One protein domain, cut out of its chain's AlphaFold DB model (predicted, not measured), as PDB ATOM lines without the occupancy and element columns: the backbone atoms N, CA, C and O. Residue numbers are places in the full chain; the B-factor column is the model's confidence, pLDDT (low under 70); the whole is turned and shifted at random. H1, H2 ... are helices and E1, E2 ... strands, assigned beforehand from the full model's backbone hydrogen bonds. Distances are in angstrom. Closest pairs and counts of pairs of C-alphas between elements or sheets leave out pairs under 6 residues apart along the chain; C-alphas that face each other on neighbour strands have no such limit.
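AT A GLANCE: This is residues 52 to 77, 92 to 120 and 139 to 297 of the 417 residues of an uncharacterized protein of Trypanosoma cruzi (strain CL Brener) (UniProt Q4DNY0). What shape do these atoms make? A strongly twisted sheet of seven strands runs through the model, with H4 slanting over one face, H5 and H6 packed on H4, and the short H2 on the opposite face. H7 covers the edge strand E1, while a small hairpin, E3 and E4, lies with H3 beyond E7, away from E1. What is it built of? The printed part has 214 residues, with seven named helices and nine named strands; along the chain come H1, E1, H2, E2, E3, E4, H3, E5, E6, E7, H4, E8, H5, H6, E9 and H7; the class is mixed, helices and strands, and the large sheet is branched, E7 having three neighbours, with both parallel and antiparallel pairs. The whole is compact, with a radius of gyration of the C-alphas of 16.5 A and spans of 48 by 43 by 34 A.

HOW THE PARTS SIT: How is the sheet joined? E7, residues 180 to 190, has parallel E2, residues 94 to 102, on one side, N 98 to O 185 being 2.9 A, and antiparallel E5, residues 165 to 167, and E6, residues 172 to 176, on the other, with N 166 to O 188 and N 174 to O 182 both 2.8 A; E6 and E7 form a hairpin. Parallel pairs continue from E2 to E8, residues 229 to 233, to E9, residues 278 to 283, to E1, residues 60 to 64, with N 97 to O 229 at 2.8 A, N 230 to O 278 at 2.9 A and N 61 to O 279 at 2.8 A. What is on it? H4, residues 201 to 220, has a height over the sheet of 7.6 A; H2, residues 68 to 72, is on the opposite face. H5, residues 248 to 261, is the hub: it touches H4 at a steep tilt of 50 degrees, the C-alphas of Arg 213 and Gly 259 being closest at 4.0 A, and also H1, residues 52 to 57, and H7, residues 285 to 296. E8, H5, H6, residues 265 to 273, and E9 make a strand-helix-strand unit, parallel neighbour strands joined through helices, with a right-handed crossover. How do the helix backbones look? Every O i to N i+4 pair is within hydrogen-bond range in H1, H4, H5 and H6; H2 has 0 of 1, but 2 of 2 O i to N i+3, H3, residues 153 to 161, has 4 of 5, and H7 6 of 8.

IN THESE COORDINATES: Where are the ends? H1 begins at C-alpha 52 (11.622, -35.905, -26.470), and H7 ends at C-alpha 296 (15.942, -23.075, -38.522). Which elements are long? E7 measures 31.4 A, H4 28.5 A and E2 25.0 A; E3, residues 142 to 145, and E4, residues 148 to 151, are short.

THE WHOLE: Is it unbroken? Cuts leave C-alphas 77 and 92 13.4 A apart, and 120 and 139 18.4 A apart; of the links printed whole, E8 to H5 is long. Where is confidence low? The mean pLDDT of the printed part is 79.0, with residues 103 to 120 and 139 to 165 among those under 70.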
ATOM      1  N   LEU A  52      12.992 -36.109 -25.991       84.48
ATOM      2  CA  LEU A  52      11.622 -35.905 -26.470       84.48
ATOM      3  C   LEU A  52      11.423 -34.496 -27.038       84.48
ATOM      4  O   LEU A  52      10.825 -34.357 -28.100       84.48
ATOM      5  N   SER A  53      11.956 -33.459 -26.389       83.18
ATOM      6  CA  SER A  53      11.902 -32.077 -26.885       83.18
ATOM      7  C   SER A  53      12.690 -31.930 -28.185       83.18
ATOM      8  O   SER A  53      12.226 -31.275 -29.112       83.18
ATOM      9  N   LEU A  54      13.843 -32.596 -28.307       82.32
ATOM     10  CA  LEU A  54      14.599 -32.614 -29.562       82.32
ATOM     11  C   LEU A  54      13.831 -33.337 -30.682       82.32
ATOM     12  O   LEU A  54      13.834 -32.891 -31.831       82.32
ATOM     13  N   ALA A  55      13.176 -34.457 -30.366       85.80
ATOM     14  CA  ALA A  55      12.321 -35.162 -31.317       85.80
ATOM     15  C   ALA A  55      11.112 -34.308 -31.732       85.80
ATOM     16  O   ALA A  55      10.753 -34.300 -32.908       85.80
ATOM     17  N   PHE A  56      10.530 -33.565 -30.788       91.26
ATOM     18  CA  PHE A  56       9.450 -32.616 -31.026       91.26
ATOM     19  C   PHE A  56       9.885 -31.490 -31.968       91.26
ATOM     20  O   PHE A  56       9.237 -31.275 -32.987       91.26
ATOM     21  N   GLU A  57      11.014 -30.832 -31.689       88.29
ATOM     22  CA  GLU A  57      11.573 -29.747 -32.511       88.29
ATOM     23  C   GLU A  57      11.717 -30.157 -33.985       88.29
ATOM     24  O   GLU A  57      11.316 -29.420 -34.881       88.29
ATOM     25  N   ARG A  58      12.199 -31.379 -34.246       88.41
ATOM     26  CA  ARG A  58      12.360 -31.924 -35.609       88.41
ATOM     27  C   ARG A  58      11.041 -32.185 -36.343       88.41
ATOM     28  O   ARG A  58      11.049 -32.404 -37.554       88.41
ATOM     29  N   ARG A  59       9.926 -32.223 -35.617       91.65
ATOM     30  CA  ARG A  59       8.578 -32.484 -36.137       91.65
ATOM     31  C   ARG A  59       7.762 -31.207 -36.317       91.65
ATOM     32  O   ARG A  59       6.623 -31.288 -36.774       91.65
ATOM     33  N   VAL A  60       8.327 -30.046 -35.992       93.45
ATOM     34  CA  VAL A  60       7.707 -28.749 -36.262       93.45
ATOM     35  C   VAL A  60       8.075 -28.283 -37.669       93.45
ATOM     36  O   VAL A  60       9.229 -28.359 -38.086       93.45
ATOM     37  N   ARG A  61       7.088 -27.786 -38.411       92.90
ATOM     38  CA  ARG A  61       7.256 -27.171 -39.728       92.90
ATOM     39  C   ARG A  61       6.544 -25.836 -39.770       92.90
ATOM     40  O   ARG A  61       5.455 -25.704 -39.226       92.90
ATOM     41  N   VAL A  62       7.146 -24.883 -40.465       93.95
ATOM     42  CA  VAL A  62       6.537 -23.587 -40.750       93.95
ATOM     43  C   VAL A  62       6.040 -23.605 -42.191       93.95
ATOM     44  O   VAL A  62       6.781 -23.988 -43.094       93.95
ATOM     45  N   LEU A  63       4.782 -23.229 -42.401       94.08
ATOM     46  CA  LEU A  63       4.133 -23.165 -43.709       94.08
ATOM     47  C   LEU A  63       3.499 -21.782 -43.907       94.08
ATOM     48  O   LEU A  63       3.093 -21.153 -42.928       94.08
ATOM     49  N   PRO A  64       3.410 -21.275 -45.145       93.92
ATOM     50  CA  PRO A  64       2.709 -20.027 -45.406       93.92
ATOM     51  C   PRO A  64       1.195 -20.233 -45.270       93.92
ATOM     52  O   PRO A  64       0.654 -21.230 -45.743       93.92
ATOM     53  N   LEU A  65       0.515 -19.276 -44.639       91.20
ATOM     54  CA  LEU A  65      -0.943 -19.185 -44.593       91.20
ATOM     55  C   LEU A  65      -1.407 -18.241 -45.703       91.20
ATOM     56  O   LEU A  65      -1.386 -17.024 -45.520       91.20
ATOM     57  N   LEU A  66      -1.773 -18.780 -46.864       89.16
ATOM     58  CA  LEU A  66      -2.272 -17.975 -47.982       89.16
ATOM     59  C   LEU A  66      -3.775 -17.754 -47.836       89.16
ATOM     60  O   LEU A  66      -4.267 -16.641 -48.013       89.16
ATOM     61  N   GLU A  67      -4.486 -18.814 -47.460       83.24
ATOM     62  CA  GLU A  67      -5.925 -18.813 -47.248       83.24
ATOM     63  C   GLU A  67      -6.289 -19.658 -46.024       83.24
ATOM     64  O   GLU A  67      -5.632 -20.647 -45.703       83.24
ATOM     65  N   MET A  68      -7.412 -19.348 -45.369       76.19
ATOM     66  CA  MET A  68      -7.909 -20.166 -44.249       76.19
ATOM     67  C   MET A  68      -8.175 -21.626 -44.650       76.19
ATOM     68  O   MET A  68      -8.132 -22.519 -43.806       76.19
ATOM     69  N   GLY A  69      -8.426 -21.886 -45.938       78.29
ATOM     70  CA  GLY A  69      -8.584 -23.234 -46.483       78.29
ATOM     71  C   GLY A  69      -7.327 -24.106 -46.375       78.29
ATOM     72  O   GLY A  69      -7.458 -25.333 -46.329       78.29
ATOM     73  N   ASP A  70      -6.138 -23.508 -46.258       84.98
ATOM     74  CA  ASP A  70      -4.860 -24.228 -46.174       84.98
ATOM     75  C   ASP A  70      -4.776 -25.102 -44.916       84.98
ATOM     76  O   ASP A  70      -4.281 -26.232 -44.968       84.98
ATOM     77  N   LEU A  71      -5.369 -24.637 -43.811       86.01
ATOM     78  CA  LEU A  71      -5.499 -25.395 -42.563       86.01
ATOM     79  C   LEU A  71      -6.298 -26.692 -42.755       86.01
ATOM     80  O   LEU A  71      -6.090 -27.672 -42.043       86.01
ATOM     81  N   TYR A  72      -7.159 -26.748 -43.768       88.23
ATOM     82  CA  TYR A  72      -8.065 -27.861 -44.057       88.23
ATOM     83  C   TYR A  72      -7.669 -28.650 -45.321       88.23
ATOM     84  O   TYR A  72      -8.423 -29.502 -45.817       88.23
ATOM     85  N   ALA A  73      -6.484 -28.392 -45.883       85.57
ATOM     86  CA  ALA A  73      -5.925 -29.177 -46.985       85.57
ATOM     87  C   ALA A  73      -5.666 -30.638 -46.556       85.57
ATOM     88  O   ALA A  73      -5.461 -30.896 -45.374       85.57
ATOM     89  N   LEU A  74      -5.644 -31.625 -47.457       85.30
ATOM     90  CA  LEU A  74      -5.232 -32.973 -47.026       85.30
ATOM     91  C   LEU A  74      -3.747 -32.984 -46.623       85.30
ATOM     92  O   LEU A  74      -2.948 -32.302 -47.272       85.30
ATOM     93  N   PRO A  75      -3.354 -33.735 -45.578       84.98
ATOM     94  CA  PRO A  75      -1.950 -33.933 -45.255       84.98
ATOM     95  C   PRO A  75      -1.210 -34.557 -46.435       84.98
ATOM     96  O   PRO A  75      -1.619 -35.580 -46.985       84.98
ATOM     97  N   THR A  76      -0.088 -33.962 -46.820       77.32
ATOM     98  CA  THR A  76       0.828 -34.576 -47.777       77.32
ATOM     99  C   THR A  76       1.723 -35.580 -47.055       77.32
ATOM    100  O   THR A  76       2.337 -35.283 -46.022       77.32
ATOM    101  N   THR A  77       1.815 -36.792 -47.606       63.50
ATOM    102  CA  THR A  77       2.890 -37.732 -47.286       63.50
ATOM    103  C   THR A  77       4.162 -37.182 -47.914       63.50
ATOM    104  O   THR A  77       4.273 -37.138 -49.140       63.50
ATOM    105  N   ARG A  92      -5.211 -46.503 -42.060       80.21
ATOM    106  CA  ARG A  92      -5.857 -45.692 -41.030       80.21
ATOM    107  C   ARG A  92      -5.945 -44.245 -41.548       80.21
ATOM    108  O   ARG A  92      -4.949 -43.755 -42.088       80.21
ATOM    109  N   PRO A  93      -7.108 -43.582 -41.447       86.63
ATOM    110  CA  PRO A  93      -7.220 -42.191 -41.858       86.63
ATOM    111  C   PRO A  93      -6.281 -41.319 -41.020       86.63
ATOM    112  O   PRO A  93      -6.116 -41.565 -39.825       86.63
ATOM    113  N   TRP A  94      -5.679 -40.306 -41.643       90.57
ATOM    114  CA  TRP A  94      -4.889 -39.302 -40.927       90.57
ATOM    115  C   TRP A  94      -5.765 -38.565 -39.933       90.57
ATOM    116  O   TRP A  94      -6.863 -38.159 -40.297       90.57
ATOM    117  N   ARG A  95      -5.274 -38.324 -38.725       92.69
ATOM    118  CA  ARG A  95      -6.015 -37.589 -37.701       92.69
ATOM    119  C   ARG A  95      -5.428 -36.204 -37.555       92.69
ATOM    120  O   ARG A  95      -4.295 -36.036 -37.107       92.69
ATOM    121  N   VAL A  96      -6.177 -35.215 -38.006       93.67
ATOM    122  CA  VAL A  96      -5.725 -33.833 -38.103       93.67
ATOM    123  C   VAL A  96      -6.460 -33.012 -37.059       93.67
ATOM    124  O   VAL A  96      -7.683 -32.943 -37.084       93.67
ATOM    125  N   LEU A  97      -5.716 -32.368 -36.168       94.85
ATOM    126  CA  LEU A  97      -6.246 -31.306 -35.328       94.85
ATOM    127  C   LEU A  97      -6.020 -29.973 -36.033       94.85
ATOM    128  O   LEU A  97      -4.876 -29.590 -36.276       94.85
ATOM    129  N   VAL A  98      -7.097 -29.261 -36.342       92.59
ATOM    130  CA  VAL A  98      -7.034 -27.883 -36.837       92.59
ATOM    131  C   VAL A  98      -7.351 -26.933 -35.699       92.59
ATOM    132  O   VAL A  98      -8.360 -27.094 -35.024       92.59
ATOM    133  N   VAL A  99      -6.497 -25.940 -35.489       90.92
ATOM    134  CA  VAL A  99      -6.731 -24.884 -34.509       90.92
ATOM    135  C   VAL A  99      -7.315 -23.672 -35.227       90.92
ATOM    136  O   VAL A  99      -6.625 -23.037 -36.022       90.92
ATOM    137  N   ASP A 100      -8.573 -23.352 -34.943       85.74
ATOM    138  CA  ASP A 100      -9.200 -22.100 -35.368       85.74
ATOM    139  C   ASP A 100      -8.999 -21.054 -34.261       85.74
ATOM    140  O   ASP A 100      -9.273 -21.306 -33.084       85.74
ATOM    141  N   LEU A 101      -8.503 -19.874 -34.634       83.39
ATOM    142  CA  LEU A 101      -8.304 -18.779 -33.690       83.39
ATOM    143  C   LEU A 101      -9.605 -18.014 -33.469       83.39
ATOM    144  O   LEU A 101     -10.270 -17.618 -34.426       83.39
ATOM    145  N   LEU A 102      -9.933 -17.775 -32.205       74.18
ATOM    146  CA  LEU A 102     -10.985 -16.859 -31.803       74.18
ATOM    147  C   LEU A 102     -10.397 -15.465 -31.675       74.18
ATOM    148  O   LEU A 102      -9.531 -15.215 -30.832       74.18
ATOM    149  N   SER A 103     -10.887 -14.558 -32.512       68.07
ATOM    150  CA  SER A 103     -10.564 -13.146 -32.398       68.07
ATOM    151  C   SER A 103     -11.364 -12.511 -31.262       68.07
ATOM    152  O   SER A 103     -12.436 -12.983 -30.880       68.07
ATOM    153  N   LEU A 104     -10.883 -11.375 -30.750       62.70
ATOM    154  CA  LEU A 104     -11.617 -10.600 -29.746       62.70
ATOM    155  C   LEU A 104     -13.015 -10.183 -30.241       62.70
ATOM    156  O   LEU A 104     -13.924 -10.023 -29.437       62.70
ATOM    157  N   GLY A 105     -13.195 -10.022 -31.556       63.96
ATOM    158  CA  GLY A 105     -14.487  -9.687 -32.158       63.96
ATOM    159  C   GLY A 105     -15.483 -10.848 -32.191       63.96
ATOM    160  O   GLY A 105     -16.672 -10.607 -32.390       63.96
ATOM    161  N   ASP A 106     -15.024 -12.084 -31.982       65.51
ATOM    162  CA  ASP A 106     -15.882 -13.272 -31.987       65.51
ATOM    163  C   ASP A 106     -16.536 -13.526 -30.623       65.51
ATOM    164  O   ASP A 106     -17.433 -14.363 -30.530       65.51
ATOM    165  N   VAL A 107     -16.127 -12.801 -29.579       61.89
ATOM    166  CA  VAL A 107     -16.644 -12.910 -28.209       61.89
ATOM    167  C   VAL A 107     -17.244 -11.585 -27.737       61.89
ATOM    168  O   VAL A 107     -16.689 -10.516 -27.964       61.89
ATOM    169  N   ASP A 108     -18.371 -11.654 -27.017       60.74
ATOM    170  CA  ASP A 108     -19.089 -10.470 -26.506       60.74
ATOM    171  C   ASP A 108     -18.238  -9.586 -25.574       60.74
ATOM    172  O   ASP A 108     -18.503  -8.396 -25.405       60.74
ATOM    173  N   ALA A 109     -17.250 -10.180 -24.900       59.18
ATOM    174  CA  ALA A 109     -16.337  -9.486 -24.006       59.18
ATOM    175  C   ALA A 109     -14.977 -10.199 -23.970       59.18
ATOM    176  O   ALA A 109     -14.939 -11.422 -24.141       59.18
ATOM    177  N   PRO A 110     -13.878  -9.475 -23.676       56.60
ATOM    178  CA  PRO A 110     -12.579 -10.088 -23.427       56.60
ATOM    179  C   PRO A 110     -12.699 -11.156 -22.337       56.60
ATOM    180  O   PRO A 110     -13.224 -10.895 -21.248       56.60
ATOM    181  N   VAL A 111     -12.222 -12.360 -22.642       56.10
ATOM    182  CA  VAL A 111     -12.168 -13.461 -21.684       56.10
ATOM    183  C   VAL A 111     -11.112 -13.117 -20.625       56.10
ATOM    184  O   VAL A 111      -9.971 -12.821 -20.987       56.10
ATOM    185  N   PRO A 112     -11.459 -13.105 -19.325       49.88
ATOM    186  CA  PRO A 112     -10.474 -12.901 -18.272       49.88
ATOM    187  C   PRO A 112      -9.466 -14.057 -18.271       49.88
ATOM    188  O   PRO A 112      -9.858 -15.221 -18.251       49.88
ATOM    189  N   TYR A 113      -8.177 -13.715 -18.280       44.15
ATOM    190  CA  TYR A 113      -7.084 -14.679 -18.392       44.15
ATOM    191  C   TYR A 113      -6.263 -14.768 -17.094       44.15
ATOM    192  O   TYR A 113      -5.978 -13.719 -16.498       44.15
ATOM    193  N   PRO A 114      -5.835 -15.969 -16.650       42.68
ATOM    194  CA  PRO A 114      -6.108 -17.303 -17.213       42.68
ATOM    195  C   PRO A 114      -7.526 -17.803 -16.902       42.68
ATOM    196  O   PRO A 114      -8.098 -17.432 -15.873       42.68
ATOM    197  N   ALA A 115      -8.089 -18.671 -17.750       42.98
ATOM    198  CA  ALA A 115      -9.430 -19.196 -17.506       42.98
ATOM    199  C   ALA A 115      -9.516 -20.239 -16.387       42.98
ATOM    200  O   ALA A 115      -8.594 -21.010 -16.122       42.98
ATOM    201  N   ALA A 116     -10.686 -20.272 -15.745       48.97
ATOM    202  CA  ALA A 116     -10.913 -21.006 -14.507       48.97
ATOM    203  C   ALA A 116     -11.243 -22.505 -14.670       48.97
ATOM    204  O   ALA A 116     -11.023 -23.248 -13.716       48.97
ATOM    205  N   HIS A 117     -11.767 -22.982 -15.813       47.38
ATOM    206  CA  HIS A 117     -12.309 -24.352 -15.904       47.38
ATOM    207  C   HIS A 117     -12.211 -25.029 -17.289       47.38
ATOM    208  O   HIS A 117     -12.417 -24.346 -18.284       47.38
ATOM    209  N   PRO A 118     -11.981 -26.368 -17.349       42.08
ATOM    210  CA  PRO A 118     -11.918 -27.188 -18.572       42.08
ATOM    211  C   PRO A 118     -13.235 -27.833 -19.073       42.08
ATOM    212  O   PRO A 118     -13.216 -28.527 -20.082       42.08
ATOM    213  N   ALA A 119     -14.394 -27.619 -18.439       42.40
ATOM    214  CA  ALA A 119     -15.652 -28.313 -18.793       42.40
ATOM    215  C   ALA A 119     -16.520 -27.550 -19.825       42.40
ATOM    216  O   ALA A 119     -17.709 -27.310 -19.621       42.40
ATOM    217  N   TYR A 120     -15.900 -27.118 -20.924       46.75
ATOM    218  CA  TYR A 120     -16.382 -26.026 -21.776       46.75
ATOM    219  C   TYR A 120     -17.731 -26.238 -22.471       46.75
ATOM    220  O   TYR A 120     -18.494 -25.278 -22.539       46.75
ATOM    221  N   THR A 139     -23.771 -29.361 -38.169       44.36
ATOM    222  CA  THR A 139     -23.721 -27.949 -38.516       44.36
ATOM    223  C   THR A 139     -22.458 -27.358 -37.886       44.36
ATOM    224  O   THR A 139     -22.240 -27.553 -36.689       44.36
ATOM    225  N   PRO A 140     -21.582 -26.680 -38.648       48.67
ATOM    226  CA  PRO A 140     -20.419 -26.037 -38.054       48.67
ATOM    227  C   PRO A 140     -20.889 -25.024 -36.995       48.67
ATOM    228  O   PRO A 140     -21.879 -24.329 -37.229       48.67
ATOM    229  N   PRO A 141     -20.187 -24.871 -35.855       51.04
ATOM    230  CA  PRO A 141     -20.607 -23.979 -34.760       51.04
ATOM    231  C   PRO A 141     -20.503 -22.484 -35.109       51.04
ATOM    232  O   PRO A 141     -20.683 -21.617 -34.251       51.04
ATOM    233  N   PHE A 142     -20.185 -22.188 -36.365       48.05
ATOM    234  CA  PHE A 142     -19.998 -20.866 -36.915       48.05
ATOM    235  C   PHE A 142     -21.061 -20.592 -37.967       48.05
ATOM    236  O   PHE A 142     -21.249 -21.372 -38.902       48.05
ATOM    237  N   LEU A 143     -21.673 -19.422 -37.871       50.23
ATOM    238  CA  LEU A 143     -22.403 -18.820 -38.970       50.23
ATOM    239  C   LEU A 143     -21.406 -18.140 -39.909       50.23
ATOM    240  O   LEU A 143     -20.535 -17.387 -39.475       50.23
ATOM    241  N   LEU A 144     -21.542 -18.367 -41.214       48.19
ATOM    242  CA  LEU A 144     -20.886 -17.527 -42.214       48.19
ATOM    243  C   LEU A 144     -21.684 -16.228 -42.343       48.19
ATOM    244  O   LEU A 144     -22.750 -16.210 -42.954       48.19
ATOM    245  N   ARG A 145     -21.165 -15.134 -41.780       45.92
ATOM    246  CA  ARG A 145     -21.733 -13.793 -41.939       45.92
ATOM    247  C   ARG A 145     -20.714 -12.901 -42.639       45.92
ATOM    248  O   ARG A 145     -19.630 -12.671 -42.116       45.92
ATOM    249  N   GLU A 146     -21.059 -12.432 -43.840       47.09
ATOM    250  CA  GLU A 146     -20.232 -11.501 -44.636       47.09
ATOM    251  C   GLU A 146     -18.774 -11.977 -44.826       47.09
ATOM    252  O   GLU A 146     -17.823 -11.203 -44.764       47.09
ATOM    253  N   GLY A 147     -18.584 -13.285 -45.030       47.16
ATOM    254  CA  GLY A 147     -17.259 -13.887 -45.223       47.16
ATOM    255  C   GLY A 147     -16.450 -14.113 -43.940       47.16
ATOM    256  O   GLY A 147     -15.369 -14.692 -44.014       47.16
ATOM    257  N   ARG A 148     -16.964 -13.725 -42.764       43.68
ATOM    258  CA  ARG A 148     -16.383 -14.054 -41.455       43.68
ATOM    259  C   ARG A 148     -17.184 -15.160 -40.765       43.68
ATOM    260  O   ARG A 148     -18.409 -15.219 -40.870       43.68
ATOM    261  N   ARG A 149     -16.477 -16.057 -40.076       52.11
ATOM    262  CA  ARG A 149     -17.075 -17.088 -39.221       52.11
ATOM    263  C   ARG A 149     -17.431 -16.437 -37.890       52.11
ATOM    264  O   ARG A 149     -16.537 -16.122 -37.124       52.11
ATOM    265  N   VAL A 150     -18.716 -16.217 -37.639       56.86
ATOM    266  CA  VAL A 150     -19.208 -15.642 -36.383       56.86
ATOM    267  C   VAL A 150     -19.802 -16.766 -35.545       56.86
ATOM    268  O   VAL A 150     -20.616 -17.550 -36.033       56.86
ATOM    269  N   LEU A 151     -19.385 -16.864 -34.286       59.83
ATOM    270  CA  LEU A 151     -19.944 -17.828 -33.343       59.83
ATOM    271  C   LEU A 151     -21.417 -17.529 -33.054       59.83
ATOM    272  O   LEU A 151     -21.827 -16.371 -32.969       59.83
ATOM    273  N   PHE A 152     -22.212 -18.575 -32.834       62.48
ATOM    274  CA  PHE A 152     -23.562 -18.405 -32.296       62.48
ATOM    275  C   PHE A 152     -23.521 -17.684 -30.942       62.48
ATOM    276  O   PHE A 152     -22.671 -17.974 -30.103       62.48
ATOM    277  N   SER A 153     -24.471 -16.784 -30.689       65.29
ATOM    278  CA  SER A 153     -24.502 -15.946 -29.478       65.29
ATOM    279  C   SER A 153     -24.525 -16.747 -28.167       65.29
ATOM    280  O   SER A 153     -23.893 -16.356 -27.184       65.29
ATOM    281  N   GLY A 154     -25.193 -17.907 -28.148       64.24
ATOM    282  CA  GLY A 154     -25.140 -18.842 -27.016       64.24
ATOM    283  C   GLY A 154     -23.715 -19.329 -26.732       64.24
ATOM    284  O   GLY A 154     -23.268 -19.346 -25.583       64.24
ATOM    285  N   ASN A 155     -22.963 -19.606 -27.795       61.93
ATOM    286  CA  ASN A 155     -21.592 -20.102 -27.739       61.93
ATOM    287  C   ASN A 155     -20.607 -18.988 -27.339       61.93
ATOM    288  O   ASN A 155     -19.672 -19.251 -26.584       61.93
ATOM    289  N   GLN A 156     -20.853 -17.740 -27.764       62.25
ATOM    290  CA  GLN A 156     -20.064 -16.561 -27.372       62.25
ATOM    291  C   GLN A 156     -20.076 -16.337 -25.853       62.25
ATOM    292  O   GLN A 156     -19.027 -16.112 -25.246       62.25
ATOM    293  N   ARG A 157     -21.246 -16.456 -25.205       59.41
ATOM    294  CA  ARG A 157     -21.349 -16.333 -23.739       59.41
ATOM    295  C   ARG A 157     -20.627 -17.451 -22.996       59.41
ATOM    296  O   ARG A 157     -20.055 -17.193 -21.940       59.41
ATOM    297  N   GLN A 158     -20.651 -18.667 -23.533       57.62
ATOM    298  CA  GLN A 158     -20.016 -19.834 -22.919       57.62
ATOM    299  C   GLN A 158     -18.481 -19.743 -22.970       57.62
ATOM    300  O   GLN A 158     -17.822 -20.008 -21.965       57.62
ATOM    301  N   LEU A 159     -17.925 -19.253 -24.085       60.49
ATOM    302  CA  LEU A 159     -16.491 -18.967 -24.260       60.49
ATOM    303  C   LEU A 159     -15.963 -17.855 -23.345       60.49
ATOM    304  O   LEU A 159     -14.789 -17.832 -22.994       60.49
ATOM    305  N   ARG A 160     -16.827 -16.926 -22.924       53.94
ATOM    306  CA  ARG A 160     -16.456 -15.881 -21.959       53.94
ATOM    307  C   ARG A 160     -16.187 -16.436 -20.555       53.94
ATOM    308  O   ARG A 160     -15.429 -15.831 -19.801       53.94
ATOM    309  N   GLN A 161     -16.855 -17.524 -20.174       52.42
ATOM    310  CA  GLN A 161     -16.829 -18.062 -18.804       52.42
ATOM    311  C   GLN A 161     -15.704 -19.076 -18.587       52.42
ATOM    312  O   GLN A 161     -15.103 -19.128 -17.516       52.42
ATOM    313  N   ASN A 162     -15.412 -19.846 -19.624       51.41
ATOM    314  CA  ASN A 162     -14.369 -20.850 -19.675       51.41
ATOM    315  C   ASN A 162     -13.571 -20.422 -20.906       51.41
ATOM    316  O   ASN A 162     -14.173 -20.466 -21.961       51.41
ATOM    317  N   GLY A 163     -12.321 -19.962 -20.876       53.69
ATOM    318  CA  GLY A 163     -11.628 -19.546 -22.107       53.69
ATOM    319  C   GLY A 163     -10.106 -19.681 -22.091       53.69
ATOM    320  O   GLY A 163      -9.439 -18.828 -21.535       53.69
ATOM    321  N   ASP A 164      -9.569 -20.681 -22.794       65.56
ATOM    322  CA  ASP A 164      -8.149 -20.792 -23.171       65.56
ATOM    323  C   ASP A 164      -8.061 -21.461 -24.568       65.56
ATOM    324  O   ASP A 164      -7.885 -20.796 -25.591       65.56
ATOM    325  N   THR A 165      -8.275 -22.781 -24.624       67.84
ATOM    326  CA  THR A 165      -8.496 -23.572 -25.848       67.84
ATOM    327  C   THR A 165      -9.555 -24.632 -25.586       67.84
ATOM    328  O   THR A 165      -9.727 -25.034 -24.435       67.84
ATOM    329  N   SER A 166     -10.262 -25.096 -26.617       70.95
ATOM    330  CA  SER A 166     -11.216 -26.190 -26.448       70.95
ATOM    331  C   SER A 166     -11.573 -26.909 -27.750       70.95
ATOM    332  O   SER A 166     -11.803 -26.266 -28.778       70.95
ATOM    333  N   LEU A 167     -11.667 -28.238 -27.696       74.89
ATOM    334  CA  LEU A 167     -12.062 -29.092 -28.814       74.89
ATOM    335  C   LEU A 167     -13.555 -28.972 -29.172       74.89
ATOM    336  O   LEU A 167     -14.435 -29.096 -28.319       74.89
ATOM    337  N   LEU A 168     -13.852 -28.793 -30.460       70.87
ATOM    338  CA  LEU A 168     -15.205 -28.868 -31.006       70.87
ATOM    339  C   LEU A 168     -15.738 -30.305 -30.945       70.87
ATOM    340  O   LEU A 168     -15.004 -31.268 -31.166       70.87
ATOM    341  N   ARG A 169     -17.043 -30.458 -30.697       67.53
ATOM    342  CA  ARG A 169     -17.688 -31.775 -30.730       67.53
ATOM    343  C   ARG A 169     -17.733 -32.325 -32.153       67.53
ATOM    344  O   ARG A 169     -18.180 -31.658 -33.082       67.53
ATOM    345  N   GLY A 170     -17.360 -33.596 -32.269       69.92
ATOM    346  CA  GLY A 170     -17.403 -34.342 -33.517       69.92
ATOM    347  C   GLY A 170     -16.169 -34.145 -34.389       69.92
ATOM    348  O   GLY A 170     -15.294 -33.319 -34.138       69.92
ATOM    349  N   THR A 171     -16.112 -34.954 -35.434       81.05
ATOM    350  CA  THR A 171     -15.068 -34.922 -36.449       81.05
ATOM    351  C   THR A 171     -15.720 -34.927 -37.822       81.05
ATOM    352  O   THR A 171     -16.881 -35.313 -37.991       81.05
ATOM    353  N   PHE A 172     -14.982 -34.490 -38.835       82.73
ATOM    354  CA  PHE A 172     -15.409 -34.650 -40.219       82.73
ATOM    355  C   PHE A 172     -14.300 -35.273 -41.049       82.73
ATOM    356  O   PHE A 172     -13.114 -35.064 -40.820       82.73
ATOM    357  N   THR A 173     -14.685 -36.063 -42.044       83.16
ATOM    358  CA  THR A 173     -13.732 -36.792 -42.875       83.16
ATOM    359  C   THR A 173     -13.635 -36.169 -44.259       83.16
ATOM    360  O   THR A 173     -14.644 -35.984 -44.939       83.16
ATOM    361  N   LYS A 174     -12.411 -35.925 -44.727       80.98
ATOM    362  CA  LYS A 174     -12.107 -35.549 -46.108       80.98
ATOM    363  C   LYS A 174     -11.444 -36.727 -46.814       80.98
ATOM    364  O   LYS A 174     -10.545 -37.367 -46.272       80.98
ATOM    365  N   ARG A 175     -11.889 -37.024 -48.034       81.26
ATOM    366  CA  ARG A 175     -11.336 -38.099 -48.870       81.26
ATOM    367  C   ARG A 175     -10.773 -37.510 -50.151       81.26
ATOM    368  O   ARG A 175     -11.417 -36.678 -50.781       81.26
ATOM    369  N   SER A 176      -9.591 -37.969 -50.537       76.08
ATOM    370  CA  SER A 176      -8.997 -37.709 -51.843       76.08
ATOM    371  C   SER A 176      -8.522 -39.016 -52.458       76.08
ATOM    372  O   SER A 176      -7.928 -39.855 -51.780       76.08
ATOM    373  N   THR A 177      -8.748 -39.173 -53.761       69.23
ATOM    374  CA  THR A 177      -8.250 -40.316 -54.536       69.23
ATOM    375  C   THR A 177      -6.723 -40.387 -54.542       69.23
ATOM    376  O   THR A 177      -6.175 -41.481 -54.621       69.23
ATOM    377  N   SER A 178      -6.034 -39.245 -54.421       70.19
ATOM    378  CA  SER A 178      -4.569 -39.155 -54.460       70.19
ATOM    379  C   SER A 178      -3.898 -39.146 -53.084       70.19
ATOM    380  O   SER A 178      -2.774 -39.621 -52.957       70.19
ATOM    381  N   HIS A 179      -4.555 -38.594 -52.058       67.27
ATOM    382  CA  HIS A 179      -3.946 -38.343 -50.738       67.27
ATOM    383  C   HIS A 179      -4.537 -39.197 -49.606       67.27
ATOM    384  O   HIS A 179      -4.137 -39.059 -48.454       67.27
ATOM    385  N   GLY A 180      -5.478 -40.090 -49.922       77.28
ATOM    386  CA  GLY A 180      -6.125 -40.956 -48.944       77.28
ATOM    387  C   GLY A 180      -7.242 -40.257 -48.171       77.28
ATOM    388  O   GLY A 180      -7.907 -39.345 -48.667       77.28
ATOM    389  N   THR A 181      -7.491 -40.740 -46.956       86.06
ATOM    390  CA  THR A 181      -8.567 -40.255 -46.084       86.06
ATOM    391  C   THR A 181      -7.970 -39.566 -44.864       86.06
ATOM    392  O   THR A 181      -7.017 -40.079 -44.280       86.06
ATOM    393  N   ALA A 182      -8.533 -38.425 -44.477       88.48
ATOM    394  CA  ALA A 182      -8.162 -37.694 -43.273       88.48
ATOM    395  C   ALA A 182      -9.416 -37.335 -42.472       88.48
ATOM    396  O   ALA A 182     -10.408 -36.864 -43.028       88.48
ATOM    397  N   GLU A 183      -9.371 -37.586 -41.177       89.85
ATOM    398  CA  GLU A 183     -10.346 -37.193 -40.179       89.85
ATOM    399  C   GLU A 183      -9.856 -35.930 -39.474       89.85
ATOM    400  O   GLU A 183      -8.725 -35.867 -38.998       89.85
ATOM    401  N   TYR A 184     -10.710 -34.918 -39.434       88.14
ATOM    402  CA  TYR A 184     -10.416 -33.616 -38.870       88.14
ATOM    403  C   TYR A 184     -11.204 -33.441 -37.588       88.14
ATOM    404  O   TYR A 184     -12.433 -33.526 -37.588       88.14
ATOM    405  N   ALA A 185     -10.473 -33.144 -36.525       88.44
ATOM    406  CA  ALA A 185     -10.993 -32.522 -35.329       88.44
ATOM    407  C   ALA A 185     -10.583 -31.045 -35.351       88.44
ATOM    408  O   ALA A 185      -9.568 -30.674 -35.947       88.44
ATOM    409  N   VAL A 186     -11.375 -30.190 -34.722       85.32
ATOM    410  CA  VAL A 186     -11.110 -28.751 -34.692       85.32
ATOM    411  C   VAL A 186     -11.088 -28.308 -33.243       85.32
ATOM    412  O   VAL A 186     -11.999 -28.649 -32.500       85.32
ATOM    413  N   ALA A 187     -10.074 -27.555 -32.840       84.81
ATOM    414  CA  ALA A 187     -10.030 -26.882 -31.552       84.81
ATOM    415  C   ALA A 187     -10.104 -25.374 -31.760       84.81
ATOM    416  O   ALA A 187      -9.480 -24.828 -32.667       84.81
ATOM    417  N   LEU A 188     -10.854 -24.698 -30.900       79.44
ATOM    418  CA  LEU A 188     -10.835 -23.247 -30.802       79.44
ATOM    419  C   LEU A 188      -9.723 -22.835 -29.854       79.44
ATOM    420  O   LEU A 188      -9.596 -23.403 -28.772       79.44
ATOM    421  N   CYS A 189      -8.936 -21.843 -30.240       82.61
ATOM    422  CA  CYS A 189      -7.911 -21.249 -29.391       82.61
ATOM    423  C   CYS A 189      -8.144 -19.748 -29.317       82.61
ATOM    424  O   CYS A 189      -8.296 -19.095 -30.344       82.61
ATOM    425  N   ILE A 190      -8.185 -19.196 -28.106       75.42
ATOM    426  CA  ILE A 190      -8.197 -17.744 -27.937       75.42
ATOM    427  C   ILE A 190      -6.833 -17.224 -28.375       75.42
ATOM    428  O   ILE A 190      -5.816 -17.611 -27.795       75.42
ATOM    429  N   ASP A 191      -6.812 -16.366 -29.397       79.82
ATOM    430  CA  ASP A 191      -5.560 -15.779 -29.865       79.82
ATOM    431  C   ASP A 191      -4.979 -14.861 -28.774       79.82
ATOM    432  O   ASP A 191      -5.651 -13.896 -28.383       79.82
ATOM    433  N   PRO A 192      -3.768 -15.127 -28.242       78.53
ATOM    434  CA  PRO A 192      -3.204 -14.304 -27.181       78.53
ATOM    435  C   PRO A 192      -3.019 -12.864 -27.660       78.53
ATOM    436  O   PRO A 192      -2.329 -12.611 -28.644       78.53
ATOM    437  N   PHE A 193      -3.611 -11.901 -26.959       75.06
ATOM    438  CA  PHE A 193      -3.595 -10.502 -27.380       75.06
ATOM    439  C   PHE A 193      -2.349  -9.774 -26.852       75.06
ATOM    440  O   PHE A 193      -2.282  -9.415 -25.677       75.06
ATOM    441  N   LEU A 194      -1.358  -9.538 -27.717       74.11
ATOM    442  CA  LEU A 194      -0.040  -8.988 -27.350       74.11
ATOM    443  C   LEU A 194       0.136  -7.491 -27.686       74.11
ATOM    444  O   LEU A 194       1.260  -6.986 -27.728       74.11
ATOM    445  N   GLU A 195      -0.944  -6.758 -27.960       69.73
ATOM    446  CA  GLU A 195      -0.899  -5.322 -28.298       69.73
ATOM    447  C   GLU A 195      -0.946  -4.406 -27.061       69.73
ATOM    448  O   GLU A 195      -0.785  -3.193 -27.164       69.73
ATOM    449  N   LEU A 196      -1.102  -4.961 -25.858       60.25
ATOM    450  CA  LEU A 196      -1.124  -4.166 -24.631       60.25
ATOM    451  C   LEU A 196       0.265  -3.574 -24.348       60.25
ATOM    452  O   LEU A 196       1.213  -4.324 -24.124       60.25
ATOM    453  N   GLU A 197       0.371  -2.241 -24.237       61.09
ATOM    454  CA  GLU A 197       1.608  -1.522 -23.845       61.09
ATOM    455  C   GLU A 197       2.244  -2.052 -22.547       61.09
ATOM    456  O   GLU A 197       3.414  -1.809 -22.257       61.09
ATOM    457  N   ARG A 198       1.456  -2.772 -21.743       58.20
ATOM    458  CA  ARG A 198       1.871  -3.369 -20.479       58.20
ATOM    459  C   ARG A 198       2.804  -4.569 -20.653       58.20
ATOM    460  O   ARG A 198       3.607  -4.794 -19.752       58.20
ATOM    461  N   PHE A 199       2.692  -5.330 -21.743       64.55
ATOM    462  CA  PHE A 199       3.402  -6.599 -21.852       64.55
ATOM    463  C   PHE A 199       4.898  -6.404 -22.086       64.55
ATOM    464  O   PHE A 199       5.343  -5.863 -23.098       64.55
ATOM    465  N   ARG A 200       5.700  -6.920 -21.154       73.63
ATOM    466  CA  ARG A 200       7.122  -7.168 -21.401       73.63
ATOM    467  C   ARG A 200       7.288  -8.415 -22.264       73.63
ATOM    468  O   ARG A 200       6.422  -9.290 -22.292       73.63
ATOM    469  N   ARG A 201       8.447  -8.540 -22.915       79.35
ATOM    470  CA  ARG A 201       8.808  -9.707 -23.736       79.35
ATOM    471  C   ARG A 201       8.570 -11.031 -22.998       79.35
ATOM    472  O   ARG A 201       8.081 -11.990 -23.588       79.35
ATOM    473  N   GLU A 202       8.920 -11.092 -21.715       78.28
ATOM    474  CA  GLU A 202       8.782 -12.297 -20.894       78.28
ATOM    475  C   GLU A 202       7.319 -12.659 -20.635       78.28
ATOM    476  O   GLU A 202       6.975 -13.838 -20.630       78.28
ATOM    477  N   GLU A 203       6.459 -11.663 -20.438       76.16
ATOM    478  CA  GLU A 203       5.032 -11.871 -20.199       76.16
ATOM    479  C   GLU A 203       4.346 -12.330 -21.490       76.16
ATOM    480  O   GLU A 203       3.688 -13.364 -21.488       76.16
ATOM    481  N   ALA A 204       4.626 -11.668 -22.619       79.21
ATOM    482  CA  ALA A 204       4.162 -12.100 -23.939       79.21
ATOM    483  C   ALA A 204       4.596 -13.540 -24.271       79.21
ATOM    484  O   ALA A 204       3.833 -14.327 -24.832       79.21
ATOM    485  N   GLN A 205       5.820 -13.916 -23.885       83.98
ATOM    486  CA  GLN A 205       6.284 -15.292 -24.015       83.98
ATOM    487  C   GLN A 205       5.466 -16.261 -23.152       83.98
ATOM    488  O   GLN A 205       5.155 -17.354 -23.617       83.98
ATOM    489  N   VAL A 206       5.153 -15.911 -21.901       79.85
ATOM    490  CA  VAL A 206       4.342 -16.766 -21.018       79.85
ATOM    491  C   VAL A 206       2.956 -17.002 -21.614       79.85
ATOM    492  O   VAL A 206       2.508 -18.148 -21.612       79.85
ATOM    493  N   GLU A 207       2.339 -15.970 -22.186       79.72
ATOM    494  CA  GLU A 207       1.029 -16.068 -22.837       79.72
ATOM    495  C   GLU A 207       1.049 -17.025 -24.034       79.72
ATOM    496  O   GLU A 207       0.286 -17.994 -24.087       79.72
ATOM    497  N   LEU A 208       2.007 -16.849 -24.949       87.33
ATOM    498  CA  LEU A 208       2.180 -17.758 -26.087       87.33
ATOM    499  C   LEU A 208       2.466 -19.198 -25.634       87.33
ATOM    500  O   LEU A 208       1.978 -20.150 -26.245       87.33
ATOM    501  N   ILE A 209       3.249 -19.380 -24.559       84.90
ATOM    502  CA  ILE A 209       3.536 -20.709 -23.999       84.90
ATOM    503  C   ILE A 209       2.242 -21.392 -23.564       84.90
ATOM    504  O   ILE A 209       2.086 -22.589 -23.802       84.90
ATOM    505  N   CYS A 210       1.343 -20.667 -22.901       82.47
ATOM    506  CA  CYS A 210       0.077 -21.225 -22.449       82.47
ATOM    507  C   CYS A 210      -0.809 -21.628 -23.633       82.47
ATOM    508  O   CYS A 210      -1.277 -22.767 -23.652       82.47
ATOM    509  N   GLY A 211      -0.943 -20.767 -24.648       84.18
ATOM    510  CA  GLY A 211      -1.702 -21.074 -25.866       84.18
ATOM    511  C   GLY A 211      -1.208 -22.347 -26.557       84.18
ATOM    512  O   GLY A 211      -1.965 -23.303 -26.734       84.18
ATOM    513  N   TYR A 212       0.094 -22.427 -26.854       92.57
ATOM    514  CA  TYR A 212       0.670 -23.616 -27.491       92.57
ATOM    515  C   TYR A 212       0.617 -24.868 -26.611       92.57
ATOM    516  O   TYR A 212       0.357 -25.955 -27.122       92.57
ATOM    517  N   ARG A 213       0.839 -24.748 -25.294       89.03
ATOM    518  CA  ARG A 213       0.698 -25.877 -24.358       89.03
ATOM    519  C   ARG A 213      -0.702 -26.476 -24.448       89.03
ATOM    520  O   ARG A 213      -0.830 -27.694 -24.495       89.03
ATOM    521  N   ASN A 214      -1.731 -25.636 -24.445       85.93
ATOM    522  CA  ASN A 214      -3.104 -26.119 -24.434       85.93
ATOM    523  C   ASN A 214      -3.470 -26.786 -25.766       85.93
ATOM    524  O   ASN A 214      -3.982 -27.898 -25.754       85.93
ATOM    525  N   VAL A 215      -3.072 -26.197 -26.902       90.71
ATOM    526  CA  VAL A 215      -3.194 -26.836 -28.227       90.71
ATOM    527  C   VAL A 215      -2.560 -28.234 -28.246       90.71
ATOM    528  O   VAL A 215      -3.111 -29.163 -28.834       90.71
ATOM    529  N   LEU A 216      -1.401 -28.405 -27.606       92.84
ATOM    530  CA  LEU A 216      -0.721 -29.700 -27.543       92.84
ATOM    531  C   LEU A 216      -1.427 -30.710 -26.625       92.84
ATOM    532  O   LEU A 216      -1.379 -31.901 -26.925       92.84
ATOM    533  N   TYR A 217      -2.091 -30.268 -25.552       88.78
ATOM    534  CA  TYR A 217      -2.963 -31.145 -24.760       88.78
ATOM    535  C   TYR A 217      -4.159 -31.624 -25.585       88.78
ATOM    536  O   TYR A 217      -4.387 -32.828 -25.655       88.78
ATOM    537  N   GLU A 218      -4.832 -30.722 -26.306       88.00
ATOM    538  CA  GLU A 218      -5.939 -31.089 -27.204       88.00
ATOM    539  C   GLU A 218      -5.487 -32.099 -28.269       88.00
ATOM    540  O   GLU A 218      -6.197 -33.049 -28.589       88.00
ATOM    541  N   ALA A 219      -4.269 -31.940 -28.794       93.38
ATOM    542  CA  ALA A 219      -3.690 -32.878 -29.750       93.38
ATOM    543  C   ALA A 219      -3.416 -34.264 -29.150       93.38
ATOM    544  O   ALA A 219      -3.514 -35.266 -29.861       93.38
ATOM    545  N   ALA A 220      -3.030 -34.332 -27.874       91.53
ATOM    546  CA  ALA A 220      -2.733 -35.585 -27.188       91.53
ATOM    547  C   ALA A 220      -4.009 -36.321 -26.752       91.53
ATOM    548  O   ALA A 220      -4.041 -37.551 -26.788       91.53
ATOM    549  N   GLU A 221      -5.054 -35.574 -26.390       87.83
ATOM    550  CA  GLU A 221      -6.281 -36.071 -25.754       87.83
ATOM    551  C   GLU A 221      -7.483 -36.155 -26.712       87.83
ATOM    552  O   GLU A 221      -8.629 -36.282 -26.279       87.83
ATOM    553  N   LEU A 222      -7.240 -36.126 -28.028       87.17
ATOM    554  CA  LEU A 222      -8.297 -36.288 -29.024       87.17
ATOM    555  C   LEU A 222      -9.108 -37.591 -28.806       87.17
ATOM    556  O   LEU A 222      -8.527 -38.655 -28.549       87.17
ATOM    557  N   PRO A 223     -10.442 -37.559 -29.007       81.13
ATOM    558  CA  PRO A 223     -11.272 -38.761 -29.020       81.13
ATOM    559  C   PRO A 223     -10.738 -39.752 -30.053       81.13
ATOM    560  O   PRO A 223     -10.494 -39.360 -31.191       81.13
ATOM    561  N   ASP A 224     -10.531 -41.009 -29.653       84.97
ATOM    562  CA  ASP A 224      -9.930 -42.098 -30.449       84.97
ATOM    563  C   ASP A 224      -8.385 -42.070 -30.580       84.97
ATOM    564  O   ASP A 224      -7.796 -42.762 -31.418       84.97
ATOM    565  N   GLY A 225      -7.693 -41.287 -29.736       88.32
ATOM    566  CA  GLY A 225      -6.226 -41.265 -29.552       88.32
ATOM    567  C   GLY A 225      -5.566 -39.945 -29.990       88.32
ATOM    568  O   GLY A 225      -6.281 -39.042 -30.389       88.32
ATOM    569  N   PRO A 226      -4.233 -39.836 -30.096       93.38
ATOM    570  CA  PRO A 226      -3.581 -38.574 -30.458       93.38
ATOM    571  C   PRO A 226      -3.743 -38.169 -31.929       93.38
ATOM    572  O   PRO A 226      -3.972 -39.010 -32.808       93.38
ATOM    573  N   ALA A 227      -3.553 -36.877 -32.196       94.65
ATOM    574  CA  ALA A 227      -3.423 -36.327 -33.537       94.65
ATOM    575  C   ALA A 227      -2.143 -36.828 -34.234       94.65
ATOM    576  O   ALA A 227      -1.089 -36.986 -33.615       94.65
ATOM    577  N   ASP A 228      -2.226 -37.020 -35.549       94.94
ATOM    578  CA  ASP A 228      -1.075 -37.219 -36.436       94.94
ATOM    579  C   ASP A 228      -0.544 -35.875 -36.951       94.94
ATOM    580  O   ASP A 228       0.649 -35.703 -37.174       94.94
ATOM    581  N   VAL A 229      -1.412 -34.888 -37.159       95.72
ATOM    582  CA  VAL A 229      -1.001 -33.564 -37.638       95.72
ATOM    583  C   VAL A 229      -1.734 -32.503 -36.843       95.72
ATOM    584  O   VAL A 229      -2.959 -32.512 -36.789       95.72
ATOM    585  N   VAL A 230      -0.991 -31.572 -36.255       96.79
ATOM    586  CA  VAL A 230      -1.554 -30.380 -35.616       96.79
ATOM    587  C   VAL A 230      -1.311 -29.197 -36.528       96.79
ATOM    588  O   VAL A 230      -0.165 -28.904 -36.855       96.79
ATOM    589  N   ARG A 231      -2.376 -28.516 -36.935       95.60
ATOM    590  CA  ARG A 231      -2.313 -27.331 -37.786       95.60
ATOM    591  C   ARG A 231      -2.739 -26.128 -36.994       95.60
ATOM    592  O   ARG A 231      -3.898 -26.022 -36.605       95.60
ATOM    593  N   VAL A 232      -1.788 -25.241 -36.759       94.95
ATOM    594  CA  VAL A 232      -1.982 -24.087 -35.894       94.95
ATOM    595  C   VAL A 232      -1.562 -22.825 -36.636       94.95
ATOM    596  O   VAL A 232      -0.425 -22.747 -37.104       94.95
ATOM    597  N   PRO A 233      -2.447 -21.832 -36.790       93.73
ATOM    598  CA  PRO A 233      -2.031 -20.500 -37.196       93.73
ATOM    599  C   PRO A 233      -1.017 -19.953 -36.189       93.73
ATOM    600  O   PRO A 233      -1.108 -20.218 -34.990       93.73
ATOM    601  N   ALA A 234      -0.020 -19.214 -36.662       93.66
ATOM    602  CA  ALA A 234       0.938 -18.576 -35.776       93.66
ATOM    603  C   ALA A 234       0.213 -17.596 -34.848       93.66
ATOM    604  O   ALA A 234      -0.422 -16.643 -35.303       93.66
ATOM    605  N   LEU A 235       0.296 -17.877 -33.547       90.91
ATOM    606  CA  LEU A 235      -0.424 -17.133 -32.528       90.91
ATOM    607  C   LEU A 235       0.080 -15.693 -32.474       90.91
ATOM    608  O   LEU A 235       1.269 -15.411 -32.644       90.91
ATOM    609  N   SER A 236      -0.852 -14.788 -32.223       87.25
ATOM    610  CA  SER A 236      -0.635 -13.366 -32.030       87.25
ATOM    611  C   SER A 236      -0.033 -12.618 -33.219       87.25
ATOM    612  O   SER A 236       0.429 -11.490 -33.056       87.25
ATOM    613  N   CYS A 237      -0.013 -13.185 -34.430       85.66
ATOM    614  CA  CYS A 237       0.509 -12.470 -35.599       85.66
ATOM    615  C   CYS A 237      -0.277 -11.184 -35.905       85.66
ATOM    616  O   CYS A 237       0.337 -10.174 -36.257       85.66
ATOM    617  N   ASP A 238      -1.596 -11.212 -35.710       80.73
ATOM    618  CA  ASP A 238      -2.487 -10.078 -35.982       80.73
ATOM    619  C   ASP A 238      -2.766  -9.221 -34.742       80.73
ATOM    620  O   ASP A 238      -3.161  -8.064 -34.866       80.73
ATOM    621  N   THR A 239      -2.521  -9.764 -33.548       78.07
ATOM    622  CA  THR A 239      -2.765  -9.104 -32.260       78.07
ATOM    623  C   THR A 239      -1.477  -8.691 -31.546       78.07
ATOM    624  O   THR A 239      -1.520  -8.245 -30.401       78.07
ATOM    625  N   CYS A 240      -0.308  -8.829 -32.184       79.43
ATOM    626  CA  CYS A 240       0.950  -8.327 -31.639       79.43
ATOM    627  C   CYS A 240       1.130  -6.833 -31.907       79.43
ATOM    628  O   CYS A 240       1.032  -6.354 -33.039       79.43
ATOM    629  N   GLY A 241       1.481  -6.091 -30.856       76.29
ATOM    630  CA  GLY A 241       1.861  -4.693 -31.008       76.29
ATOM    631  C   GLY A 241       3.145  -4.538 -31.832       76.29
ATOM    632  O   GLY A 241       4.006  -5.423 -31.873       76.29
ATOM    633  N   ALA A 242       3.326  -3.362 -32.442       80.84
ATOM    634  CA  ALA A 242       4.494  -3.054 -33.278       80.84
ATOM    635  C   ALA A 242       5.846  -3.308 -32.572       80.84
ATOM    636  O   ALA A 242       6.834  -3.652 -33.220       80.84
ATOM    637  N   HIS A 243       5.876  -3.185 -31.242       81.65
ATOM    638  CA  HIS A 243       7.057  -3.396 -30.412       81.65
ATOM    639  C   HIS A 243       7.540  -4.860 -30.373       81.65
ATOM    640  O   HIS A 243       8.746  -5.076 -30.313       81.65
ATOM    641  N   LEU A 244       6.653  -5.860 -30.482       84.75
ATOM    642  CA  LEU A 244       7.020  -7.291 -30.477       84.75
ATOM    643  C   LEU A 244       7.036  -7.923 -31.870       84.75
ATOM    644  O   LEU A 244       7.574  -9.016 -32.040       84.75
ATOM    645  N   ARG A 245       6.504  -7.238 -32.889       86.21
ATOM    646  CA  ARG A 245       6.355  -7.779 -34.252       86.21
ATOM    647  C   ARG A 245       7.661  -8.291 -34.872       86.21
ATOM    648  O   ARG A 245       7.640  -9.220 -35.670       86.21
ATOM    649  N   HIS A 246       8.805  -7.712 -34.513       85.75
ATOM    650  CA  HIS A 246      10.109  -8.166 -35.006       85.75
ATOM    651  C   HIS A 246      10.612  -9.442 -34.303       85.75
ATOM    652  O   HIS A 246      11.376 -10.204 -34.896       85.75
ATOM    653  N   GLU A 247      10.154  -9.704 -33.076       87.72
ATOM    654  CA  GLU A 247      10.551 -10.852 -32.252       87.72
ATOM    655  C   GLU A 247       9.528 -11.992 -32.264       87.72
ATOM    656  O   GLU A 247       9.835 -13.078 -31.774       87.72
ATOM    657  N   ILE A 248       8.332 -11.769 -32.821       90.79
ATOM    658  CA  ILE A 248       7.202 -12.705 -32.757       90.79
ATOM    659  C   ILE A 248       7.556 -14.114 -33.248       90.79
ATOM    660  O   ILE A 248       7.120 -15.090 -32.642       90.79
ATOM    661  N   GLY A 249       8.420 -14.244 -34.263       91.58
ATOM    662  CA  GLY A 249       8.923 -15.543 -34.720       91.58
ATOM    663  C   GLY A 249       9.711 -16.286 -33.633       91.58
ATOM    664  O   GLY A 249       9.443 -17.454 -33.360       91.58
ATOM    665  N   LYS A 250      10.623 -15.589 -32.937       89.83
ATOM    666  CA  LYS A 250      11.436 -16.150 -31.836       89.83
ATOM    667  C   LYS A 250      10.606 -16.421 -30.596       89.83
ATOM    668  O   LYS A 250      10.808 -17.439 -29.939       89.83
ATOM    669  N   LEU A 251       9.657 -15.543 -30.291       90.35
ATOM    670  CA  LEU A 251       8.704 -15.769 -29.214       90.35
ATOM    671  C   LEU A 251       7.861 -17.014 -29.488       90.35
ATOM    672  O   LEU A 251       7.794 -17.871 -28.614       90.35
ATOM    673  N   SER A 252       7.323 -17.161 -30.700       93.03
ATOM    674  CA  SER A 252       6.504 -18.311 -31.101       93.03
ATOM    675  C   SER A 252       7.291 -19.618 -31.081       93.03
ATOM    676  O   SER A 252       6.827 -20.598 -30.505       93.03
ATOM    677  N   GLN A 253       8.511 -19.634 -31.629       92.04
ATOM    678  CA  GLN A 253       9.385 -20.812 -31.606       92.04
ATOM    679  C   GLN A 253       9.672 -21.267 -30.169       92.04
ATOM    680  O   GLN A 253       9.443 -22.423 -29.806       92.04
ATOM    681  N   GLN A 254      10.142 -20.344 -29.323       89.44
ATOM    682  CA  GLN A 254      10.448 -20.648 -27.927       89.44
ATOM    683  C   GLN A 254       9.193 -21.034 -27.145       89.44
ATOM    684  O   GLN A 254       9.261 -21.903 -26.276       89.44
ATOM    685  N   ALA A 255       8.063 -20.391 -27.433       91.46
ATOM    686  CA  ALA A 255       6.804 -20.655 -26.764       91.46
ATOM    687  C   ALA A 255       6.242 -22.031 -27.108       91.46
ATOM    688  O   ALA A 255       5.825 -22.740 -26.198       91.46
ATOM    689  N   LEU A 256       6.309 -22.449 -28.372       93.81
ATOM    690  CA  LEU A 256       5.879 -23.775 -28.806       93.81
ATOM    691  C   LEU A 256       6.694 -24.880 -28.118       93.81
ATOM    692  O   LEU A 256       6.132 -25.827 -27.568       93.81
ATOM    693  N   ILE A 257       8.019 -24.731 -28.070       90.21
ATOM    694  CA  ILE A 257       8.917 -25.723 -27.459       90.21
ATOM    695  C   ILE A 257       8.768 -25.752 -25.937       90.21
ATOM    696  O   ILE A 257       8.659 -26.821 -25.334       90.21
ATOM    697  N   LYS A 258       8.705 -24.585 -25.287       88.43
ATOM    698  CA  LYS A 258       8.440 -24.509 -23.842       88.43
ATOM    699  C   LYS A 258       7.021 -24.977 -23.501       88.43
ATOM    700  O   LYS A 258       6.828 -25.539 -22.426       88.43
ATOM    701  N   GLY A 259       6.058 -24.779 -24.398       89.37
ATOM    702  CA  GLY A 259       4.698 -25.305 -24.308       89.37
ATOM    703  C   GLY A 259       4.707 -26.830 -24.278       89.37
ATOM    704  O   GLY A 259       4.186 -27.415 -23.330       89.37
ATOM    705  N   PHE A 260       5.418 -27.465 -25.217       91.78
ATOM    706  CA  PHE A 260       5.657 -28.911 -25.197       91.78
ATOM    707  C   PHE A 260       6.369 -29.360 -23.915       91.78
ATOM    708  O   PHE A 260       6.008 -30.361 -23.308       91.78
ATOM    709  N   HIS A 261       7.343 -28.602 -23.411       85.90
ATOM    710  CA  HIS A 261       8.005 -28.969 -22.158       85.90
ATOM    711  C   HIS A 261       7.055 -28.961 -20.942       85.90
ATOM    712  O   HIS A 261       7.297 -29.692 -19.978       85.90
ATOM    713  N   ARG A 262       5.978 -28.163 -20.990       84.50
ATOM    714  CA  ARG A 262       4.986 -28.001 -19.915       84.50
ATOM    715  C   ARG A 262       3.802 -28.972 -19.979       84.50
ATOM    716  O   ARG A 262       3.005 -28.959 -19.040       84.50
ATOM    717  N   ILE A 263       3.669 -29.785 -21.027       85.45
ATOM    718  CA  ILE A 263       2.676 -30.869 -21.036       85.45
ATOM    719  C   ILE A 263       3.154 -32.065 -20.192       85.45
ATOM    720  O   ILE A 263       4.348 -32.187 -19.883       85.45
ATOM    721  N   SER A 264       2.225 -32.932 -19.781       84.84
ATOM    722  CA  SER A 264       2.521 -34.129 -18.988       84.84
ATOM    723  C   SER A 264       3.440 -35.094 -19.751       84.84
ATOM    724  O   SER A 264       3.455 -35.118 -20.980       84.84
ATOM    725  N   ASN A 265       4.222 -35.907 -19.034       86.62
ATOM    726  CA  ASN A 265       5.108 -36.884 -19.683       86.62
ATOM    727  C   ASN A 265       4.319 -37.912 -20.505       86.62
ATOM    728  O   ASN A 265       4.746 -38.256 -21.600       86.62
ATOM    729  N   GLU A 266       3.147 -38.325 -20.022       86.89
ATOM    730  CA  GLU A 266       2.236 -39.210 -20.749       86.89
ATOM    731  C   GLU A 266       1.782 -38.594 -22.080       86.89
ATOM    732  O   GLU A 266       1.852 -39.249 -23.119       86.89
ATOM    733  N   ALA A 267       1.408 -37.310 -22.086       88.61
ATOM    734  CA  ALA A 267       1.046 -36.607 -23.315       88.61
ATOM    735  C   ALA A 267       2.246 -36.476 -24.271       88.61
ATOM    736  O   ALA A 267       2.108 -36.712 -25.473       88.61
ATOM    737  N   LYS A 268       3.448 -36.167 -23.755       90.40
ATOM    738  CA  LYS A 268       4.678 -36.107 -24.569       90.40
ATOM    739  C   LYS A 268       4.961 -37.443 -25.239       90.40
ATOM    740  O   LYS A 268       5.214 -37.479 -26.440       90.40
ATOM    741  N   GLU A 269       4.933 -38.528 -24.472       89.96
ATOM    742  CA  GLU A 269       5.167 -39.875 -24.985       89.96
ATOM    743  C   GLU A 269       4.112 -40.240 -26.026       89.96
ATOM    744  O   GLU A 269       4.468 -40.656 -27.122       89.96
ATOM    745  N   THR A 270       2.836 -39.983 -25.746       91.31
ATOM    746  CA  THR A 270       1.725 -40.263 -26.665       91.31
ATOM    747  C   THR A 270       1.906 -39.569 -28.022       91.31
ATOM    748  O   THR A 270       1.748 -40.198 -29.071       91.31
ATOM    749  N   LEU A 271       2.305 -38.293 -28.021       93.68
ATOM    750  CA  LEU A 271       2.567 -37.535 -29.247       93.68
ATOM    751  C   LEU A 271       3.846 -37.997 -29.962       93.68
ATOM    752  O   LEU A 271       3.856 -38.164 -31.179       93.68
ATOM    753  N   ILE A 272       4.945 -38.216 -29.236       92.65
ATOM    754  CA  ILE A 272       6.244 -38.536 -29.849       92.65
ATOM    755  C   ILE A 272       6.335 -39.996 -30.305       92.65
ATOM    756  O   ILE A 272       6.961 -40.276 -31.333       92.65
ATOM    757  N   LEU A 273       5.684 -40.927 -29.607       90.29
ATOM    758  CA  LEU A 273       5.601 -42.329 -30.019       90.29
ATOM    759  C   LEU A 273       4.778 -42.503 -31.297       90.29
ATOM    760  O   LEU A 273       5.025 -43.451 -32.041       90.29
ATOM    761  N   ASN A 274       3.857 -41.583 -31.598       90.66
ATOM    762  CA  ASN A 274       3.191 -41.553 -32.891       90.66
ATOM    763  C   ASN A 274       4.207 -41.176 -33.993       90.66
ATOM    764  O   ASN A 274       4.678 -40.037 -34.017       90.66
ATOM    765  N   PRO A 275       4.555 -42.075 -34.933       89.39
ATOM    766  CA  PRO A 275       5.549 -41.790 -35.969       89.39
ATOM    767  C   PRO A 275       5.070 -40.763 -37.003       89.39
ATOM    768  O   PRO A 275       5.895 -40.180 -37.704       89.39
ATOM    769  N   LEU A 276       3.755 -40.550 -37.113       91.05
ATOM    770  CA  LEU A 276       3.161 -39.598 -38.049       91.05
ATOM    771  C   LEU A 276       3.038 -38.190 -37.457       91.05
ATOM    772  O   LEU A 276       2.867 -37.248 -38.230       91.05
ATOM    773  N   PHE A 277       3.166 -38.054 -36.129       95.01
ATOM    774  CA  PHE A 277       2.956 -36.798 -35.418       95.01
ATOM    775  C   PHE A 277       3.870 -35.681 -35.922       95.01
ATOM    776  O   PHE A 277       5.100 -35.804 -35.891       95.01
ATOM    777  N   ARG A 278       3.259 -34.565 -36.321       95.31
ATOM    778  CA  ARG A 278       3.938 -33.319 -36.681       95.31
ATOM    779  C   ARG A 278       3.090 -32.095 -36.365       95.31
ATOM    780  O   ARG A 278       1.863 -32.167 -36.344       95.31
ATOM    781  N   VAL A 279       3.759 -30.963 -36.176       96.70
ATOM    782  CA  VAL A 279       3.118 -29.664 -35.948       96.70
ATOM    783  C   VAL A 279       3.413 -28.763 -37.138       96.70
ATOM    784  O   VAL A 279       4.569 -28.507 -37.460       96.70
ATOM    785  N   GLU A 280       2.368 -28.292 -37.800       96.34
ATOM    786  CA  GLU A 280       2.417 -27.370 -38.930       96.34
ATOM    787  C   GLU A 280       1.951 -25.991 -38.441       96.34
ATOM    788  O   GLU A 280       0.774 -25.789 -38.137       96.34
ATOM    789  N   VAL A 281       2.892 -25.052 -38.330       96.42
ATOM    790  CA  VAL A 281       2.640 -23.661 -37.940       96.42
ATOM    791  C   VAL A 281       2.431 -22.827 -39.200       96.42
ATOM    792  O   VAL A 281       3.353 -22.660 -39.997       96.42
ATOM    793  N   TYR A 282       1.224 -22.305 -39.374       95.83
ATOM    794  CA  TYR A 282       0.817 -21.535 -40.544       95.83
ATOM    795  C   TYR A 282       0.997 -20.036 -40.297       95.83
ATOM    796  O   TYR A 282       0.346 -19.459 -39.431       95.83
ATOM    797  N   VAL A 283       1.894 -19.399 -41.048       94.62
ATOM    798  CA  VAL A 283       2.332 -18.014 -40.816       94.62
ATOM    799  C   VAL A 283       1.864 -17.108 -41.956       94.62
ATOM    800  O   VAL A 283       2.050 -17.469 -43.121       94.62
ATOM    801  N   PRO A 284       1.332 -15.904 -41.669       92.65
ATOM    802  CA  PRO A 284       1.013 -14.928 -42.704       92.65
ATOM    803  C   PRO A 284       2.231 -14.604 -43.593       92.65
ATOM    804  O   PRO A 284       3.339 -14.451 -43.067       92.65
ATOM    805  N   PRO A 285       2.064 -14.402 -44.915       90.95
ATOM    806  CA  PRO A 285       3.188 -14.234 -45.844       90.95
ATOM    807  C   PRO A 285       4.139 -13.093 -45.464       90.95
ATOM    808  O   PRO A 285       5.349 -13.210 -45.625       90.95
ATOM    809  N   ALA A 286       3.608 -12.019 -44.873       90.68
ATOM    810  CA  ALA A 286       4.387 -10.865 -44.424       90.68
ATOM    811  C   ALA A 286       5.389 -11.175 -43.293       90.68
ATOM    812  O   ALA A 286       6.309 -10.393 -43.064       90.68
ATOM    813  N   LEU A 287       5.198 -12.275 -42.557       91.61
ATOM    814  CA  LEU A 287       6.060 -12.697 -41.449       91.61
ATOM    815  C   LEU A 287       6.798 -14.011 -41.743       91.61
ATOM    816  O   LEU A 287       7.673 -14.394 -40.967       91.61
ATOM    817  N   PHE A 288       6.475 -14.682 -42.853       92.60
ATOM    818  CA  PHE A 288       6.948 -16.030 -43.165       92.60
ATOM    819  C   PHE A 288       8.477 -16.139 -43.167       92.60
ATOM    820  O   PHE A 288       9.014 -16.982 -42.457       92.60
ATOM    821  N   GLU A 289       9.189 -15.237 -43.853       90.69
ATOM    822  CA  GLU A 289      10.662 -15.251 -43.906       90.69
ATOM    823  C   GLU A 289      11.312 -15.127 -42.517       90.69
ATOM    824  O   GLU A 289      12.338 -15.748 -42.233       90.69
ATOM    825  N   ASN A 290      10.710 -14.331 -41.622       89.77
ATOM    826  CA  ASN A 290      11.209 -14.178 -40.257       89.77
ATOM    827  C   ASN A 290      11.025 -15.482 -39.469       89.77
ATOM    828  O   ASN A 290      11.965 -15.953 -38.830       89.77
ATOM    829  N   PHE A 291       9.838 -16.086 -39.544       92.65
ATOM    830  CA  PHE A 291       9.573 -17.364 -38.886       92.65
ATOM    831  C   PHE A 291      10.453 -18.481 -39.445       92.65
ATOM    832  O   PHE A 291      11.052 -19.208 -38.662       92.65
ATOM    833  N   GLU A 292      10.578 -18.603 -40.764       91.09
ATOM    834  CA  GLU A 292      11.399 -19.638 -41.394       91.09
ATOM    835  C   GLU A 292      12.850 -19.556 -40.912       91.09
ATOM    836  O   GLU A 292      13.385 -20.544 -40.408       91.09
ATOM    837  N   ARG A 293      13.462 -18.363 -40.951       88.74
ATOM    838  CA  ARG A 293      14.825 -18.162 -40.443       88.74
ATOM    839  C   ARG A 293      14.956 -18.575 -38.980       88.74
ATOM    840  O   ARG A 293      15.899 -19.271 -38.626       88.74
ATOM    841  N   VAL A 294      14.021 -18.150 -38.136       87.50
ATOM    842  CA  VAL A 294      14.094 -18.400 -36.694       87.50
ATOM    843  C   VAL A 294      13.869 -19.872 -36.355       87.50
ATOM    844  O   VAL A 294      14.579 -20.411 -35.517       87.50
ATOM    845  N   PHE A 295      12.938 -20.559 -37.020       87.91
ATOM    846  CA  PHE A 295      12.682 -21.982 -36.777       87.91
ATOM    847  C   PHE A 295      13.806 -22.900 -37.280       87.91
ATOM    848  O   PHE A 295      13.881 -24.047 -36.841       87.91
ATOM    849  N   LEU A 296      14.694 -22.401 -38.147       82.72
ATOM    850  CA  LEU A 296      15.942 -23.075 -38.522       82.72
ATOM    851  C   LEU A 296      17.056 -22.903 -37.474       82.72
ATOM    852  O   LEU A 296      18.005 -23.690 -37.462       82.72
ATOM    853  N   GLU A 297      16.968 -21.891 -36.608       78.72
ATOM    854  CA  GLU A 297      17.910 -21.672 -35.508       78.72
ATOM    855  C   GLU A 297      17.579 -22.579 -34.311       78.72
ATOM    856  O   GLU A 297      16.425 -22.943 -34.077       78.72
TER     857      GLU A 297